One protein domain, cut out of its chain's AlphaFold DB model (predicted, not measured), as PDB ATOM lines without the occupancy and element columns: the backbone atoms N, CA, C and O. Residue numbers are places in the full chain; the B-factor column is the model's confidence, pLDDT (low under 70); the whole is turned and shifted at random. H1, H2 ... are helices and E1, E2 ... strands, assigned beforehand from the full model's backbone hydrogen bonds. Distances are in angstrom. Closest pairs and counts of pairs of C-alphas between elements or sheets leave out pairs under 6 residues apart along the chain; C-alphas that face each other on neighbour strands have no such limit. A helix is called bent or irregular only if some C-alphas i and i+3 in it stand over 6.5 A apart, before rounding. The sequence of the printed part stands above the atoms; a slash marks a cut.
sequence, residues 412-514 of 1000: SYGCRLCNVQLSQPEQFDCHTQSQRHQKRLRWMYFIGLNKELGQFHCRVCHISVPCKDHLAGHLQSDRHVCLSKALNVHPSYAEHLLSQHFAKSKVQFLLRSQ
ATOM      1  N   SER A 412     -39.053  24.703  -7.731       55.34
ATOM      2  CA  SER A 412     -38.151  24.872  -6.588       55.34
ATOM      3  C   SER A 412     -37.922  26.353  -6.266       55.34
ATOM      4  O   SER A 412     -37.180  27.070  -6.935       55.34
ATOM      5  N   TYR A 413     -38.554  26.821  -5.191       67.56
ATOM      6  CA  TYR A 413     -38.410  28.176  -4.664       67.56
ATOM      7  C   TYR A 413     -37.153  28.238  -3.789       67.56
ATOM      8  O   TYR A 413     -37.135  27.775  -2.646       67.56
ATOM      9  N   GLY A 414     -36.062  28.771  -4.342       64.06
ATOM     10  CA  GLY A 414     -34.770  28.848  -3.662       64.06
ATOM     11  C   GLY A 414     -34.594  30.140  -2.865       64.06
ATOM     12  O   GLY A 414     -34.528  31.221  -3.437       64.06
ATOM     13  N   CYS A 415     -34.409  30.058  -1.547       73.75
ATOM     14  CA  CYS A 415     -33.951  31.200  -0.758       73.75
ATOM     15  C   CYS A 415     -32.418  31.213  -0.661       73.75
ATOM     16  O   CYS A 415     -31.845  30.617   0.258       73.75
ATOM     17  N   ARG A 416     -31.735  31.927  -1.571       60.62
ATOM     18  CA  ARG A 416     -30.257  32.037  -1.569       60.62
ATOM     19  C   ARG A 416     -29.678  32.571  -0.244       60.62
ATOM     20  O   ARG A 416     -28.646  32.076   0.195       60.62
ATOM     21  N   LEU A 417     -30.361  33.492   0.452       67.12
ATOM     22  CA  LEU A 417     -29.921  34.030   1.759       67.12
ATOM     23  C   LEU A 417     -29.841  32.964   2.870       67.12
ATOM     24  O   LEU A 417     -29.033  33.070   3.798       67.12
ATOM     25  N   CYS A 418     -30.671  31.923   2.786       74.38
ATOM     26  CA  CYS A 418     -30.689  30.816   3.741       74.38
ATOM     27  C   CYS A 418     -30.052  29.528   3.201       74.38
ATOM     28  O   CYS A 418     -29.710  28.660   4.001       74.38
ATOM     29  N   ASN A 419     -29.855  29.439   1.882       68.25
ATOM     30  CA  ASN A 419     -29.512  28.235   1.126       68.25
ATOM     31  C   ASN A 419     -30.507  27.080   1.362       68.25
ATOM     32  O   ASN A 419     -30.117  25.954   1.664       68.25
ATOM     33  N   VAL A 420     -31.802  27.393   1.261       77.56
ATOM     34  CA  VAL A 420     -32.916  26.440   1.400       77.56
ATOM     35  C   VAL A 420     -33.712  26.418   0.096       77.56
ATOM     36  O   VAL A 420     -34.044  27.480  -0.429       77.56
ATOM     37  N   GLN A 421     -34.013  25.224  -0.414       70.56
ATOM     38  CA  GLN A 421     -34.971  25.003  -1.501       70.56
ATOM     39  C   GLN A 421     -36.306  24.551  -0.903       70.56
ATOM     40  O   GLN A 421     -36.317  23.788   0.062       70.56
ATOM     41  N   LEU A 422     -37.411  25.047  -1.455       81.56
ATOM     42  CA  LEU A 422     -38.776  24.812  -0.982       81.56
ATOM     43  C   LEU A 422     -39.655  24.446  -2.182       81.56
ATOM     44  O   LEU A 422     -39.449  24.981  -3.270       81.56
ATOM     45  N   SER A 423     -40.619  23.543  -2.008       74.62
ATOM     46  CA  SER A 423     -41.440  23.024  -3.117       74.62
ATOM     47  C   SER A 423     -42.699  23.848  -3.411       74.62
ATOM     48  O   SER A 423     -43.410  23.554  -4.368       74.62
ATOM     49  N   GLN A 424     -43.001  24.856  -2.587       72.62
ATOM     50  CA  GLN A 424     -44.222  25.663  -2.670       72.62
ATOM     51  C   GLN A 424     -43.937  27.142  -2.337       72.62
ATOM     52  O   GLN A 424     -43.086  27.421  -1.486       72.62
ATOM     53  N   PRO A 425     -44.672  28.103  -2.936       72.56
ATOM     54  CA  PRO A 425     -44.491  29.531  -2.664       72.56
ATOM     55  C   PRO A 425     -44.926  29.921  -1.242       72.56
ATOM     56  O   PRO A 425     -44.306  30.781  -0.622       72.56
ATOM     57  N   GLU A 426     -45.929  29.245  -0.679       77.94
ATOM     58  CA  GLU A 426     -46.402  29.469   0.695       77.94
ATOM     59  C   GLU A 426     -45.312  29.134   1.722       77.94
ATOM     60  O   GLU A 426     -45.031  29.923   2.624       77.94
ATOM     61  N   GLN A 427     -44.594  28.022   1.515       77.62
ATOM     62  CA  GLN A 427     -43.420  27.676   2.317       77.62
ATOM     63  C   GLN A 427     -42.333  28.761   2.226       77.62
ATOM     64  O   GLN A 427     -41.639  29.002   3.211       77.62
ATOM     65  N   PHE A 428     -42.178  29.432   1.076       75.31
ATOM     66  CA  PHE A 428     -41.232  30.541   0.905       75.31
ATOM     67  C   PHE A 428     -41.672  31.808   1.662       75.31
ATOM     68  O   PHE A 428     -40.836  32.449   2.306       75.31
ATOM     69  N   ASP A 429     -42.965  32.137   1.687       75.81
ATOM     70  CA  ASP A 429     -43.492  33.235   2.515       75.81
ATOM     71  C   ASP A 429     -43.376  32.917   4.023       75.81
ATOM     72  O   ASP A 429     -42.959  33.781   4.798       75.81
ATOM     73  N   CYS A 430     -43.603  31.671   4.460       76.44
ATOM     74  CA  CYS A 430     -43.291  31.236   5.833       76.44
ATOM     75  C   CYS A 430     -41.778  31.278   6.130       76.44
ATOM     76  O   CYS A 430     -41.344  31.657   7.221       76.44
ATOM     77  N   HIS A 431     -40.941  30.915   5.155       84.00
ATOM     78  CA  HIS A 431     -39.489  30.900   5.298       84.00
ATOM     79  C   HIS A 431     -38.890  32.307   5.408       84.00
ATOM     80  O   HIS A 431     -38.017  32.529   6.251       84.00
ATOM     81  N   THR A 432     -39.342  33.265   4.595       77.00
ATOM     82  CA  THR A 432     -38.881  34.665   4.656       77.00
ATOM     83  C   THR A 432     -39.285  35.339   5.970       77.00
ATOM     84  O   THR A 432     -38.517  36.123   6.531       77.00
ATOM     85  N   GLN A 433     -40.432  34.950   6.536       74.88
ATOM     86  CA  GLN A 433     -40.853  35.333   7.886       74.88
ATOM     87  C   GLN A 433     -40.051  34.646   9.009       74.88
ATOM     88  O   GLN A 433     -40.069  35.115  10.148       74.88
ATOM     89  N   SER A 434     -39.309  33.570   8.727       82.62
ATOM     90  CA  SER A 434     -38.572  32.839   9.762       82.62
ATOM     91  C   SER A 434     -37.498  33.703  10.436       82.62
ATOM     92  O   SER A 434     -36.746  34.439   9.793       82.62
ATOM     93  N   GLN A 435     -37.336  33.533  11.750       72.12
ATOM     94  CA  GLN A 435     -36.322  34.241  12.541       72.12
ATOM     95  C   GLN A 435     -34.884  34.040  12.023       72.12
ATOM     96  O   GLN A 435     -34.025  34.885  12.266       72.12
ATOM     97  N   ARG A 436     -34.594  32.945  11.302       73.31
ATOM     98  CA  ARG A 436     -33.282  32.712  10.671       73.31
ATOM     99  C   ARG A 436     -33.094  33.588   9.431       73.31
ATOM    100  O   ARG A 436     -32.043  34.214   9.302       73.31
ATOM    101  N   HIS A 437     -34.111  33.674   8.573       81.06
ATOM    102  CA  HIS A 437     -34.107  34.561   7.413       81.06
ATOM    103  C   HIS A 437     -34.074  36.028   7.853       81.06
ATOM    104  O   HIS A 437     -33.144  36.747   7.499       81.06
ATOM    105  N   GLN A 438     -35.003  36.450   8.719       77.31
ATOM    106  CA  GLN A 438     -35.087  37.826   9.217       77.31
ATOM    107  C   GLN A 438     -33.785  38.307   9.880       77.31
ATOM    108  O   GLN A 438     -33.394  39.455   9.683       77.31
ATOM    109  N   LYS A 439     -33.073  37.451  10.631       72.56
ATOM    110  CA  LYS A 439     -31.786  37.824  11.253       72.56
ATOM    111  C   LYS A 439     -30.649  37.960  10.236       72.56
ATOM    112  O   LYS A 439     -29.852  38.884  10.375       72.56
ATOM    113  N   ARG A 440     -30.585  37.114   9.198       67.69
ATOM    114  CA  ARG A 440     -29.620  37.279   8.088       67.69
ATOM    115  C   ARG A 440     -29.934  38.519   7.250       67.69
ATOM    116  O   ARG A 440     -29.038  39.298   6.955       67.69
ATOM    117  N   LEU A 441     -31.210  38.739   6.947       70.06
ATOM    118  CA  LEU A 441     -31.700  39.898   6.208       70.06
ATOM    119  C   LEU A 441     -31.402  41.216   6.942       70.06
ATOM    120  O   LEU A 441     -30.857  42.141   6.352       70.06
ATOM    121  N   ARG A 442     -31.685  41.283   8.250       64.56
ATOM    122  CA  ARG A 442     -31.404  42.452   9.106       64.56
ATOM    123  C   ARG A 442     -29.908  42.693   9.339       64.56
ATOM    124  O   ARG A 442     -29.522  43.806   9.679       64.56
ATOM    125  N   TRP A 443     -29.069  41.671   9.161       56.09
ATOM    126  CA  TRP A 443     -27.614  41.828   9.127       56.09
ATOM    127  C   TRP A 443     -27.128  42.379   7.775       56.09
ATOM    128  O   TRP A 443     -26.203  43.183   7.750       56.09
ATOM    129  N   MET A 444     -27.788  42.015   6.669       51.53
ATOM    130  CA  MET A 444     -27.485  42.538   5.330       51.53
ATOM    131  C   MET A 444     -27.995  43.977   5.112       51.53
ATOM    132  O   MET A 444     -27.348  44.757   4.421       51.53
ATOM    133  N   TYR A 445     -29.123  44.350   5.729       46.09
ATOM    134  CA  TYR A 445     -29.709  45.694   5.674       46.09
ATOM    135  C   TYR A 445     -29.633  46.399   7.039       46.09
ATOM    136  O   TYR A 445     -30.631  46.532   7.748       46.09
ATOM    137  N   PHE A 446     -28.442  46.883   7.404       40.94
ATOM    138  CA  PHE A 446     -28.219  47.665   8.633       40.94
ATOM    139  C   PHE A 446     -28.550  49.171   8.484       40.94
ATOM    140  O   PHE A 446     -28.073  50.005   9.249       40.94
ATOM    141  N   ILE A 447     -29.383  49.538   7.506       40.50
ATOM    142  CA  ILE A 447     -29.978  50.877   7.368       40.50
ATOM    143  C   ILE A 447     -31.501  50.712   7.417       40.50
ATOM    144  O   ILE A 447     -32.046  49.736   6.904       40.50
ATOM    145  N   GLY A 448     -32.169  51.613   8.138       46.75
ATOM    146  CA  GLY A 448     -33.513  51.383   8.661       46.75
ATOM    147  C   GLY A 448     -34.605  51.251   7.600       46.75
ATOM    148  O   GLY A 448     -34.849  52.176   6.833       46.75
ATOM    149  N   LEU A 449     -35.342  50.141   7.656       46.72
ATOM    150  CA  LEU A 449     -36.707  50.063   7.140       46.72
ATOM    151  C   LEU A 449     -37.665  50.262   8.317       46.72
ATOM    152  O   LEU A 449     -37.714  49.433   9.232       46.72
ATOM    153  N   ASN A 450     -38.411  51.369   8.305       41.91
ATOM    154  CA  ASN A 450     -39.486  51.594   9.269       41.91
ATOM    155  C   ASN A 450     -40.553  50.509   9.102       41.91
ATOM    156  O   ASN A 450     -40.901  50.124   7.987       41.91
ATOM    157  N   LYS A 451     -41.088  50.020  10.223       49.12
ATOM    158  CA  LYS A 451     -42.030  48.889  10.238       49.12
ATOM    159  C   LYS A 451     -43.447  49.255   9.770       49.12
ATOM    160  O   LYS A 451     -44.320  48.394   9.762       49.12
ATOM    161  N   GLU A 452     -43.676  50.512   9.399       46.47
ATOM    162  CA  GLU A 452     -44.998  51.093   9.157       46.47
ATOM    163  C   GLU A 452     -45.440  50.926   7.697       46.47
ATOM    164  O   GLU A 452     -45.453  51.847   6.889       46.47
ATOM    165  N   LEU A 453     -45.777  49.672   7.385       51.84
ATOM    166  CA  LEU A 453     -47.021  49.292   6.706       51.84
ATOM    167  C   LEU A 453     -47.548  50.246   5.614       51.84
ATOM    168  O   LEU A 453     -48.676  50.730   5.676       51.84
ATOM    169  N   GLY A 454     -46.811  50.349   4.507       53.19
ATOM    170  CA  GLY A 454     -47.498  50.336   3.214       53.19
ATOM    171  C   GLY A 454     -48.250  49.005   3.090       53.19
ATOM    172  O   GLY A 454     -47.651  47.952   3.315       53.19
ATOM    173  N   GLN A 455     -49.551  49.035   2.776       65.62
ATOM    174  CA  GLN A 455     -50.409  47.835   2.774       65.62
ATOM    175  C   GLN A 455     -49.926  46.752   1.787       65.62
ATOM    176  O   GLN A 455     -50.241  45.572   1.942       65.62
ATOM    177  N   PHE A 456     -49.107  47.139   0.808       75.12
ATOM    178  CA  PHE A 456     -48.512  46.269  -0.197       75.12
ATOM    179  C   PHE A 456     -46.990  46.285  -0.036       75.12
ATOM    180  O   PHE A 456     -46.381  47.346   0.067       75.12
ATOM    181  N   HIS A 457     -46.346  45.117   0.014       78.75
ATOM    182  CA  HIS A 457     -44.896  45.034   0.206       78.75
ATOM    183  C   HIS A 457     -44.275  43.899  -0.611       78.75
ATOM    184  O   HIS A 457     -44.759  42.763  -0.615       78.75
ATOM    185  N   CYS A 458     -43.171  44.210  -1.290       82.00
ATOM    186  CA  CYS A 458     -42.412  43.247  -2.077       82.00
ATOM    187  C   CYS A 458     -41.350  42.565  -1.209       82.00
ATOM    188  O   CYS A 458     -40.396  43.206  -0.766       82.00
ATOM    189  N   ARG A 459     -41.476  41.248  -1.007       75.81
ATOM    190  CA  ARG A 459     -40.534  40.448  -0.203       75.81
ATOM    191  C   ARG A 459     -39.187  40.190  -0.901       75.81
ATOM    192  O   ARG A 459     -38.242  39.809  -0.230       75.81
ATOM    193  N   VAL A 460     -39.090  40.403  -2.219       79.88
ATOM    194  CA  VAL A 460     -37.843  40.232  -3.003       79.88
ATOM    195  C   VAL A 460     -36.962  41.486  -2.948       79.88
ATOM    196  O   VAL A 460     -35.740  41.392  -2.983       79.88
ATOM    197  N   CYS A 461     -37.579  42.669  -2.867       79.62
ATOM    198  CA  CYS A 461     -36.875  43.957  -2.898       79.62
ATOM    199  C   CYS A 461     -36.924  44.719  -1.566       79.62
ATOM    200  O   CYS A 461     -36.253  45.739  -1.436       79.62
ATOM    201  N   HIS A 462     -37.724  44.249  -0.604       72.94
ATOM    202  CA  HIS A 462     -37.992  44.881   0.695       72.94
ATOM    203  C   HIS A 462     -38.490  46.332   0.605       72.94
ATOM    204  O   HIS A 462     -38.230  47.153   1.482       72.94
ATOM    205  N   ILE A 463     -39.253  46.628  -0.450       81.38
ATOM    206  CA  ILE A 463     -39.915  47.917  -0.668       81.38
ATOM    207  C   ILE A 463     -41.383  47.793  -0.243       81.38
ATOM    208  O   ILE A 463     -42.111  46.921  -0.735       81.38
ATOM    209  N   SER A 464     -41.808  48.663   0.674       81.44
ATOM    210  CA  SER A 464     -43.213  48.938   0.979       81.44
ATOM    211  C   SER A 464     -43.784  49.928  -0.039       81.44
ATOM    212  O   SER A 464     -43.101  50.840  -0.500       81.44
ATOM    213  N   VAL A 465     -45.040  49.722  -0.422       82.19
ATOM    214  CA  VAL A 465     -45.693  50.396  -1.544       82.19
ATOM    215  C   VAL A 465     -47.121  50.791  -1.131       82.19
ATOM    216  O   VAL A 465     -47.832  49.968  -0.550       82.19
ATOM    217  N   PRO A 466     -47.578  52.031  -1.398       75.81
ATOM    218  CA  PRO A 466     -48.845  52.519  -0.847       75.81
ATOM    219  C   PRO A 466     -50.104  51.985  -1.550       75.81
ATOM    220  O   PRO A 466     -51.175  52.035  -0.955       75.81
ATOM    221  N   CYS A 467     -50.025  51.469  -2.784       76.75
ATOM    222  CA  CYS A 467     -51.192  50.925  -3.494       76.75
ATOM    223  C   CYS A 467     -50.865  49.687  -4.352       76.75
ATOM    224  O   CYS A 467     -49.701  49.394  -4.641       76.75
ATOM    225  N   LYS A 468     -51.915  48.967  -4.771       80.75
ATOM    226  CA  LYS A 468     -51.814  47.716  -5.539       80.75
ATOM    227  C   LYS A 468     -51.165  47.899  -6.910       80.75
ATOM    228  O   LYS A 468     -50.328  47.091  -7.296       80.75
ATOM    229  N   ASP A 469     -51.536  48.940  -7.650       78.94
ATOM    230  CA  ASP A 469     -51.049  49.132  -9.019       78.94
ATOM    231  C   ASP A 469     -49.592  49.647  -9.033       78.94
ATOM    232  O   ASP A 469     -48.805  49.223  -9.878       78.94
ATOM    233  N   HIS A 470     -49.159  50.406  -8.011       82.19
ATOM    234  CA  HIS A 470     -47.731  50.652  -7.764       82.19
ATOM    235  C   HIS A 470     -46.966  49.363  -7.401       82.19
ATOM    236  O   HIS A 470     -45.803  49.232  -7.780       82.19
ATOM    237  N   LEU A 471     -47.577  48.392  -6.698       83.81
ATOM    238  CA  LEU A 471     -46.928  47.091  -6.466       83.81
ATOM    239  C   LEU A 471     -46.785  46.321  -7.787       83.81
ATOM    240  O   LEU A 471     -45.722  45.761  -8.033       83.81
ATOM    241  N   ALA A 472     -47.802  46.332  -8.653       82.75
ATOM    242  CA  ALA A 472     -47.716  45.716  -9.978       82.75
ATOM    243  C   ALA A 472     -46.598  46.345 -10.831       82.75
ATOM    244  O   ALA A 472     -45.739  45.618 -11.328       82.75
ATOM    245  N   GLY A 473     -46.533  47.680 -10.908       82.44
ATOM    246  CA  GLY A 473     -45.441  48.390 -11.586       82.44
ATOM    247  C   GLY A 473     -44.064  48.113 -10.966       82.44
ATOM    248  O   GLY A 473     -43.077  47.939 -11.677       82.44
ATOM    249  N   HIS A 474     -43.981  47.973  -9.639       89.00
ATOM    250  CA  HIS A 474     -42.740  47.573  -8.975       89.00
ATOM    251  C   HIS A 474     -42.316  46.135  -9.327       89.00
ATOM    252  O   HIS A 474     -41.143  45.918  -9.625       89.00
ATOM    253  N   LEU A 475     -43.239  45.167  -9.343       85.12
ATOM    254  CA  LEU A 475     -42.958  43.781  -9.751       85.12
ATOM    255  C   LEU A 475     -42.591  43.674 -11.246       85.12
ATOM    256  O   LEU A 475     -41.850  42.772 -11.637       85.12
ATOM    257  N   GLN A 476     -43.064  44.612 -12.071       81.38
ATOM    258  CA  GLN A 476     -42.669  44.749 -13.474       81.38
ATOM    259  C   GLN A 476     -41.277  45.384 -13.655       81.38
ATOM    260  O   GLN A 476     -40.617  45.081 -14.644       81.38
ATOM    261  N   SER A 477     -40.814  46.217 -12.713       84.06
ATOM    262  CA  SER A 477     -39.566  46.989 -12.842       84.06
ATOM    263  C   SER A 477     -38.300  46.132 -12.980       84.06
ATOM    264  O   SER A 477     -38.140  45.115 -12.298       84.06
ATOM    265  N   ASP A 478     -37.327  46.609 -13.766       77.19
ATOM    266  CA  ASP A 478     -36.033  45.936 -13.974       77.19
ATOM    267  C   ASP A 478     -35.291  45.641 -12.670       77.19
ATOM    268  O   ASP A 478     -34.619  44.620 -12.543       77.19
ATOM    269  N   ARG A 479     -35.447  46.500 -11.653       78.12
ATOM    270  CA  ARG A 479     -34.867  46.277 -10.324       78.12
ATOM    271  C   ARG A 479     -35.448  45.029  -9.656       78.12
ATOM    272  O   ARG A 479     -34.697  44.286  -9.025       78.12
ATOM    273  N   HIS A 480     -36.749  44.782  -9.801       85.31
ATOM    274  CA  HIS A 480     -37.372  43.553  -9.316       85.31
ATOM    275  C   HIS A 480     -36.982  42.347 -10.173       85.31
ATOM    276  O   HIS A 480     -36.580  41.329  -9.618       85.31
ATOM    277  N   VAL A 481     -37.023  42.467 -11.504       82.31
ATOM    278  CA  VAL A 481     -36.665  41.383 -12.440       82.31
ATOM    279  C   VAL A 481     -35.199  40.956 -12.291       82.31
ATOM    280  O   VAL A 481     -34.882  39.769 -12.365       82.31
ATOM    281  N   CYS A 482     -34.291  41.900 -12.043       79.50
ATOM    282  CA  CYS A 482     -32.885  41.623 -11.766       79.50
ATOM    283  C   CYS A 482     -32.711  40.926 -10.408       79.50
ATOM    284  O   CYS A 482     -32.032  39.903 -10.330       79.50
ATOM    285  N   LEU A 483     -33.371  41.411  -9.346       76.00
ATOM    286  CA  LEU A 483     -33.286  40.799  -8.015       76.00
ATOM    287  C   LEU A 483     -33.946  39.414  -7.941       76.00
ATOM    288  O   LEU A 483     -33.395  38.531  -7.290       76.00
ATOM    289  N   SER A 484     -35.069  39.176  -8.625       81.31
ATOM    290  CA  SER A 484     -35.719  37.858  -8.655       81.31
ATOM    291  C   SER A 484     -34.849  36.820  -9.370       81.31
ATOM    292  O   SER A 484     -34.597  35.750  -8.807       81.31
ATOM    293  N   LYS A 485     -34.267  37.175 -10.527       77.19
ATOM    294  CA  LYS A 485     -33.240  36.374 -11.221       77.19
ATOM    295  C   LYS A 485     -32.012  36.135 -10.331       77.19
ATOM    296  O   LYS A 485     -31.585  34.995 -10.163       77.19
ATOM    297  N   ALA A 486     -31.475  37.177  -9.692       76.19
ATOM    298  CA  ALA A 486     -30.305  37.081  -8.813       76.19
ATOM    299  C   ALA A 486     -30.549  36.269  -7.523       76.19
ATOM    300  O   ALA A 486     -29.587  35.812  -6.900       76.19
ATOM    301  N   LEU A 487     -31.809  36.061  -7.128       74.81
ATOM    302  CA  LEU A 487     -32.207  35.283  -5.953       74.81
ATOM    303  C   LEU A 487     -32.771  33.886  -6.278       74.81
ATOM    304  O   LEU A 487     -33.038  33.144  -5.340       74.81
ATOM    305  N   ASN A 488     -32.894  33.489  -7.555       72.19
ATOM    306  CA  ASN A 488     -33.640  32.294  -8.005       72.19
ATOM    307  C   ASN A 488     -35.103  32.257  -7.511       72.19
ATOM    308  O   ASN A 488     -35.635  31.202  -7.159       72.19
ATOM    309  N   VAL A 489     -35.769  33.412  -7.497       77.25
ATOM    310  CA  VAL A 489     -37.210  33.491  -7.238       77.25
ATOM    311  C   VAL A 489     -37.947  33.195  -8.546       77.25
ATOM    312  O   VAL A 489     -37.898  33.985  -9.487       77.25
ATOM    313  N   HIS A 490     -38.602  32.034  -8.611       66.06
ATOM    314  CA  HIS A 490     -39.365  31.580  -9.779       66.06
ATOM    315  C   HIS A 490     -40.477  32.591 -10.146       66.06
ATOM    316  O   HIS A 490     -41.143  33.081  -9.230       66.06
ATOM    317  N   PRO A 491     -40.734  32.907 -11.436       68.94
ATOM    318  CA  PRO A 491     -41.709  33.933 -11.847       68.94
ATOM    319  C   PRO A 491     -43.132  33.726 -11.303       68.94
ATOM    320  O   PRO A 491     -43.828  34.706 -11.044       68.94
ATOM    321  N   SER A 492     -43.533  32.480 -11.020       73.31
ATOM    322  CA  SER A 492     -44.802  32.173 -10.336       73.31
ATOM    323  C   SER A 492     -44.942  32.855  -8.960       73.31
ATOM    324  O   SER A 492     -46.053  33.092  -8.501       73.31
ATOM    325  N   TYR A 493     -43.849  33.272  -8.309       75.44
ATOM    326  CA  TYR A 493     -43.928  34.063  -7.076       75.44
ATOM    327  C   TYR A 493     -44.534  35.461  -7.300       75.44
ATOM    328  O   TYR A 493     -45.311  35.934  -6.472       75.44
ATOM    329  N   ALA A 494     -44.241  36.112  -8.433       74.56
ATOM    330  CA  ALA A 494     -44.877  37.382  -8.794       74.56
ATOM    331  C   ALA A 494     -46.366  37.177  -9.123       74.56
ATOM    332  O   ALA A 494     -47.209  37.968  -8.699       74.56
ATOM    333  N   GLU A 495     -46.700  36.076  -9.802       75.19
ATOM    334  CA  GLU A 495     -48.082  35.662 -10.069       75.19
ATOM    335  C   GLU A 495     -48.862  35.375  -8.775       75.19
ATOM    336  O   GLU A 495     -49.998  35.826  -8.626       75.19
ATOM    337  N   HIS A 496     -48.246  34.693  -7.805       78.75
ATOM    338  CA  HIS A 496     -48.828  34.396  -6.496       78.75
ATOM    339  C   HIS A 496     -49.062  35.679  -5.681       78.75
ATOM    340  O   HIS A 496     -50.179  35.908  -5.217       78.75
ATOM    341  N   LEU A 497     -48.064  36.570  -5.577       77.31
ATOM    342  CA  LEU A 497     -48.214  37.868  -4.899       77.31
ATOM    343  C   LEU A 497     -49.291  38.756  -5.538       77.31
ATOM    344  O   LEU A 497     -50.023  39.446  -4.829       77.31
ATOM    345  N   LEU A 498     -49.418  38.745  -6.866       74.94
ATOM    346  CA  LEU A 498     -50.481  39.479  -7.555       74.94
ATOM    347  C   LEU A 498     -51.848  38.798  -7.381       74.94
ATOM    348  O   LEU A 498     -52.845  39.498  -7.215       74.94
ATOM    349  N   SER A 499     -51.905  37.465  -7.324       80.25
ATOM    350  CA  SER A 499     -53.137  36.695  -7.072       80.25
ATOM    351  C   SER A 499     -53.681  36.855  -5.649       80.25
ATOM    352  O   SER A 499     -54.888  36.748  -5.450       80.25
ATOM    353  N   GLN A 500     -52.837  37.198  -4.667       79.12
ATOM    354  CA  GLN A 500     -53.283  37.625  -3.329       79.12
ATOM    355  C   GLN A 500     -54.046  38.971  -3.353       79.12
ATOM    356  O   GLN A 500     -54.662  39.352  -2.354       79.12
ATOM    357  N   HIS A 501     -53.986  39.743  -4.450       72.00
ATOM    358  CA  HIS A 501     -54.463  41.134  -4.494       72.00
ATOM    359  C   HIS A 501     -55.353  41.495  -5.700       72.00
ATOM    360  O   HIS A 501     -56.079  42.493  -5.620       72.00
ATOM    361  N   PHE A 502     -55.337  40.706  -6.776       77.94
ATOM    362  CA  PHE A 502     -56.111  40.892  -8.005       77.94
ATOM    363  C   PHE A 502     -56.722  39.561  -8.478       77.94
ATOM    364  O   PHE A 502     -56.164  38.492  -8.246       77.94
ATOM    365  N   ALA A 503     -57.843  39.620  -9.205       79.62
ATOM    366  CA  ALA A 503     -58.423  38.439  -9.848       79.62
ATOM    367  C   ALA A 503     -57.476  37.853 -10.914       79.62
ATOM    368  O   ALA A 503     -56.826  38.608 -11.643       79.62
ATOM    369  N   LYS A 504     -57.446  36.517 -11.046       73.06
ATOM    370  CA  LYS A 504     -56.501  35.766 -11.903       73.06
ATOM    371  C   LYS A 504     -56.412  36.291 -13.348       73.06
ATOM    372  O   LYS A 504     -55.323  36.350 -13.906       73.06
ATOM    373  N   SER A 505     -57.520  36.753 -13.927       75.38
ATOM    374  CA  SER A 505     -57.558  37.386 -15.256       75.38
ATOM    375  C   SER A 505     -56.764  38.701 -15.334       75.38
ATOM    376  O   SER A 505     -55.974  38.882 -16.262       75.38
ATOM    377  N   LYS A 506     -56.892  39.602 -14.343       76.19
ATOM    378  CA  LYS A 506     -56.073  40.830 -14.257       76.19
ATOM    379  C   LYS A 506     -54.607  40.500 -13.942       76.19
ATOM    380  O   LYS A 506     -53.728  41.168 -14.476       76.19
ATOM    381  N   VAL A 507     -54.327  39.456 -13.153       77.31
ATOM    382  CA  VAL A 507     -52.948  38.977 -12.918       77.31
ATOM    383  C   VAL A 507     -52.296  38.524 -14.222       77.31
ATOM    384  O   VAL A 507     -51.220  39.012 -14.561       77.31
ATOM    385  N   GLN A 508     -52.962  37.656 -14.989       74.19
ATOM    386  CA  GLN A 508     -52.435  37.143 -16.253       74.19
ATOM    387  C   GLN A 508     -52.181  38.275 -17.262       74.19
ATOM    388  O   GLN A 508     -51.149  38.275 -17.929       74.19
ATOM    389  N   PHE A 509     -53.065  39.277 -17.334       74.31
ATOM    390  CA  PHE A 509     -52.858  40.471 -18.160       74.31
ATOM    391  C   PHE A 509     -51.621  41.282 -17.725       74.31
ATOM    392  O   PHE A 509     -50.780  41.621 -18.560       74.31
ATOM    393  N   LEU A 510     -51.463  41.535 -16.419       73.00
ATOM    394  CA  LEU A 510     -50.319  42.269 -15.862       73.00
ATOM    395  C   LEU A 510     -48.979  41.531 -16.049       73.00
ATOM    396  O   LEU A 510     -47.958  42.187 -16.262       73.00
ATOM    397  N   LEU A 511     -48.967  40.195 -16.002       67.38
ATOM    398  CA  LEU A 511     -47.759  39.389 -16.222       67.38
ATOM    399  C   LEU A 511     -47.428  39.200 -17.711       67.38
ATOM    400  O   LEU A 511     -46.256  39.197 -18.084       67.38
ATOM    401  N   ARG A 512     -48.432  39.078 -18.589       65.19
ATOM    402  CA  ARG A 512     -48.221  38.815 -20.027       65.19
ATOM    403  C   ARG A 512     -47.436  39.928 -20.729       65.19
ATOM    404  O   ARG A 512     -46.630  39.629 -21.606       65.19
ATOM    405  N   SER A 513     -47.595  41.178 -20.289       56.94
ATOM    406  CA  SER A 513     -46.793  42.316 -20.766       56.94
ATOM    407  C   SER A 513     -45.283  42.144 -20.506       56.94
ATOM    408  O   SER A 513     -44.461  42.581 -21.308       56.94
ATOM    409  N   GLN A 514     -44.902  41.448 -19.427       55.47
ATOM    410  CA  GLN A 514     -43.501  41.229 -19.042       55.47
ATOM    411  C   GLN A 514     -42.803  40.156 -19.898       55.47
ATOM    412  O   GLN A 514     -41.603  40.256 -20.143       55.47
TER     413      GLN A 514
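Overview. This is residues 412 to 514 of the 1000 residues of a protein of Amblyomma aureolatum (UniProt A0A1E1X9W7). Two like units, each a short two-stranded hairpin with a helix packed on it and a second helix turning off at a steep angle, are joined by a long loop; the first is E1, E2, H1 and H2, the second E3, E4, H3 and H4. H5 sits between H1 and H3, while H6 packs on H5 at one end of the domain and H2 lies at the opposite end. The printed part has 103 residues with six named helices and four named strands, in the order E1 E2 H1 H2 E3 E4 H3 H4 H5 H6, and both two-stranded sheets, E1 - E2 and E3 - E4, are antiparallel. The class is mostly helix, and the whole is compact, with a radius of gyration of the C-alphas of 13.6 A and spans of 37 by 31 by 22 A.

Along the chain. The strands E3, residues 456 to 458, and E4, residues 463 to 465, form one sheet; C-alpha 456 is at (-48.512, 46.269, -0.197). After them come H3, residues 468 to 476, 12.5 A from first to last C-alpha, and H4, residues 478 to 487, 13.9 A. The other sheet holds E1, residues 413 to 415, which begins with C-alpha 413 at (-38.410, 28.176, -4.664), and E2, residues 420 to 422. H1, residues 425 to 433, measures 12.6 A, and H2, residues 435 to 444, measures 14.1 A. H5, residues 492 to 499, is 10.0 A long. H6, residues 504 to 514, is the longest helix at 15.8 A and ends with C-alpha 514 at (-43.501, 41.229, -19.042). H6 is neither bent nor irregular, but only just: C-alphas 510 and 513 are 6.0 A apart.

Arrangement. E3 and E4 are a hairpin, antiparallel at 156 degrees, with N 465 and O 456 at 2.8 A and N 458 and O 463 at 3.0 A, within hydrogen-bond range. The closest C-alphas of E3 and H3 are those of Phe 456 and Lys 468, 6.4 A apart. H3 and H4 are close but not clearly touching, at a steep tilt of 65 degrees, with the C-alphas of His 474 and His 480 closest at 6.7 A. H4 comes nearest to E1 with the C-alphas of Leu 487 and Cys 415, 6.8 A apart. E1 and E2 are also a hairpin, antiparallel at 158 degrees, with N 413 and O 422 at 2.8 A. The closest C-alphas of E1 and H1 are those of Tyr 413 and Pro 425, 6.5 A apart. H1 and H2 are close but not clearly touching, at a steep tilt of 66 degrees, with the C-alphas of Thr 432 and Gln 438 closest at 6.7 A. H5 is close to but not clearly touching H1, the C-alphas of Pro 425 and Tyr 493 being closest at 6.3 A. H5 and H6 touch, at a steep tilt of 47 degrees, opposite ways, with the C-alphas of Leu 498 and Val 507 closest at 5.9 A. H3 and H6 only just touch, with 3 pairs of C-alphas within 8 A. H2 and H6 are apart. Every O i to N i+4 pair is within hydrogen-bond range in H1, H2, H3, H4 and H5; in H6 it is 5 of 7.

Size, cuts and confidence. The two C-alphas farthest apart are those of Phe 446 and Ser 505, at 39.2 A. The printed part has no cut. The link from H2 to E3, with 11 residues between them, is long, and the other links are tight. The mean pLDDT of the printed part is 72.1; 27 residues are under 70, among them residues 442 to 455 and residues 511 to 514.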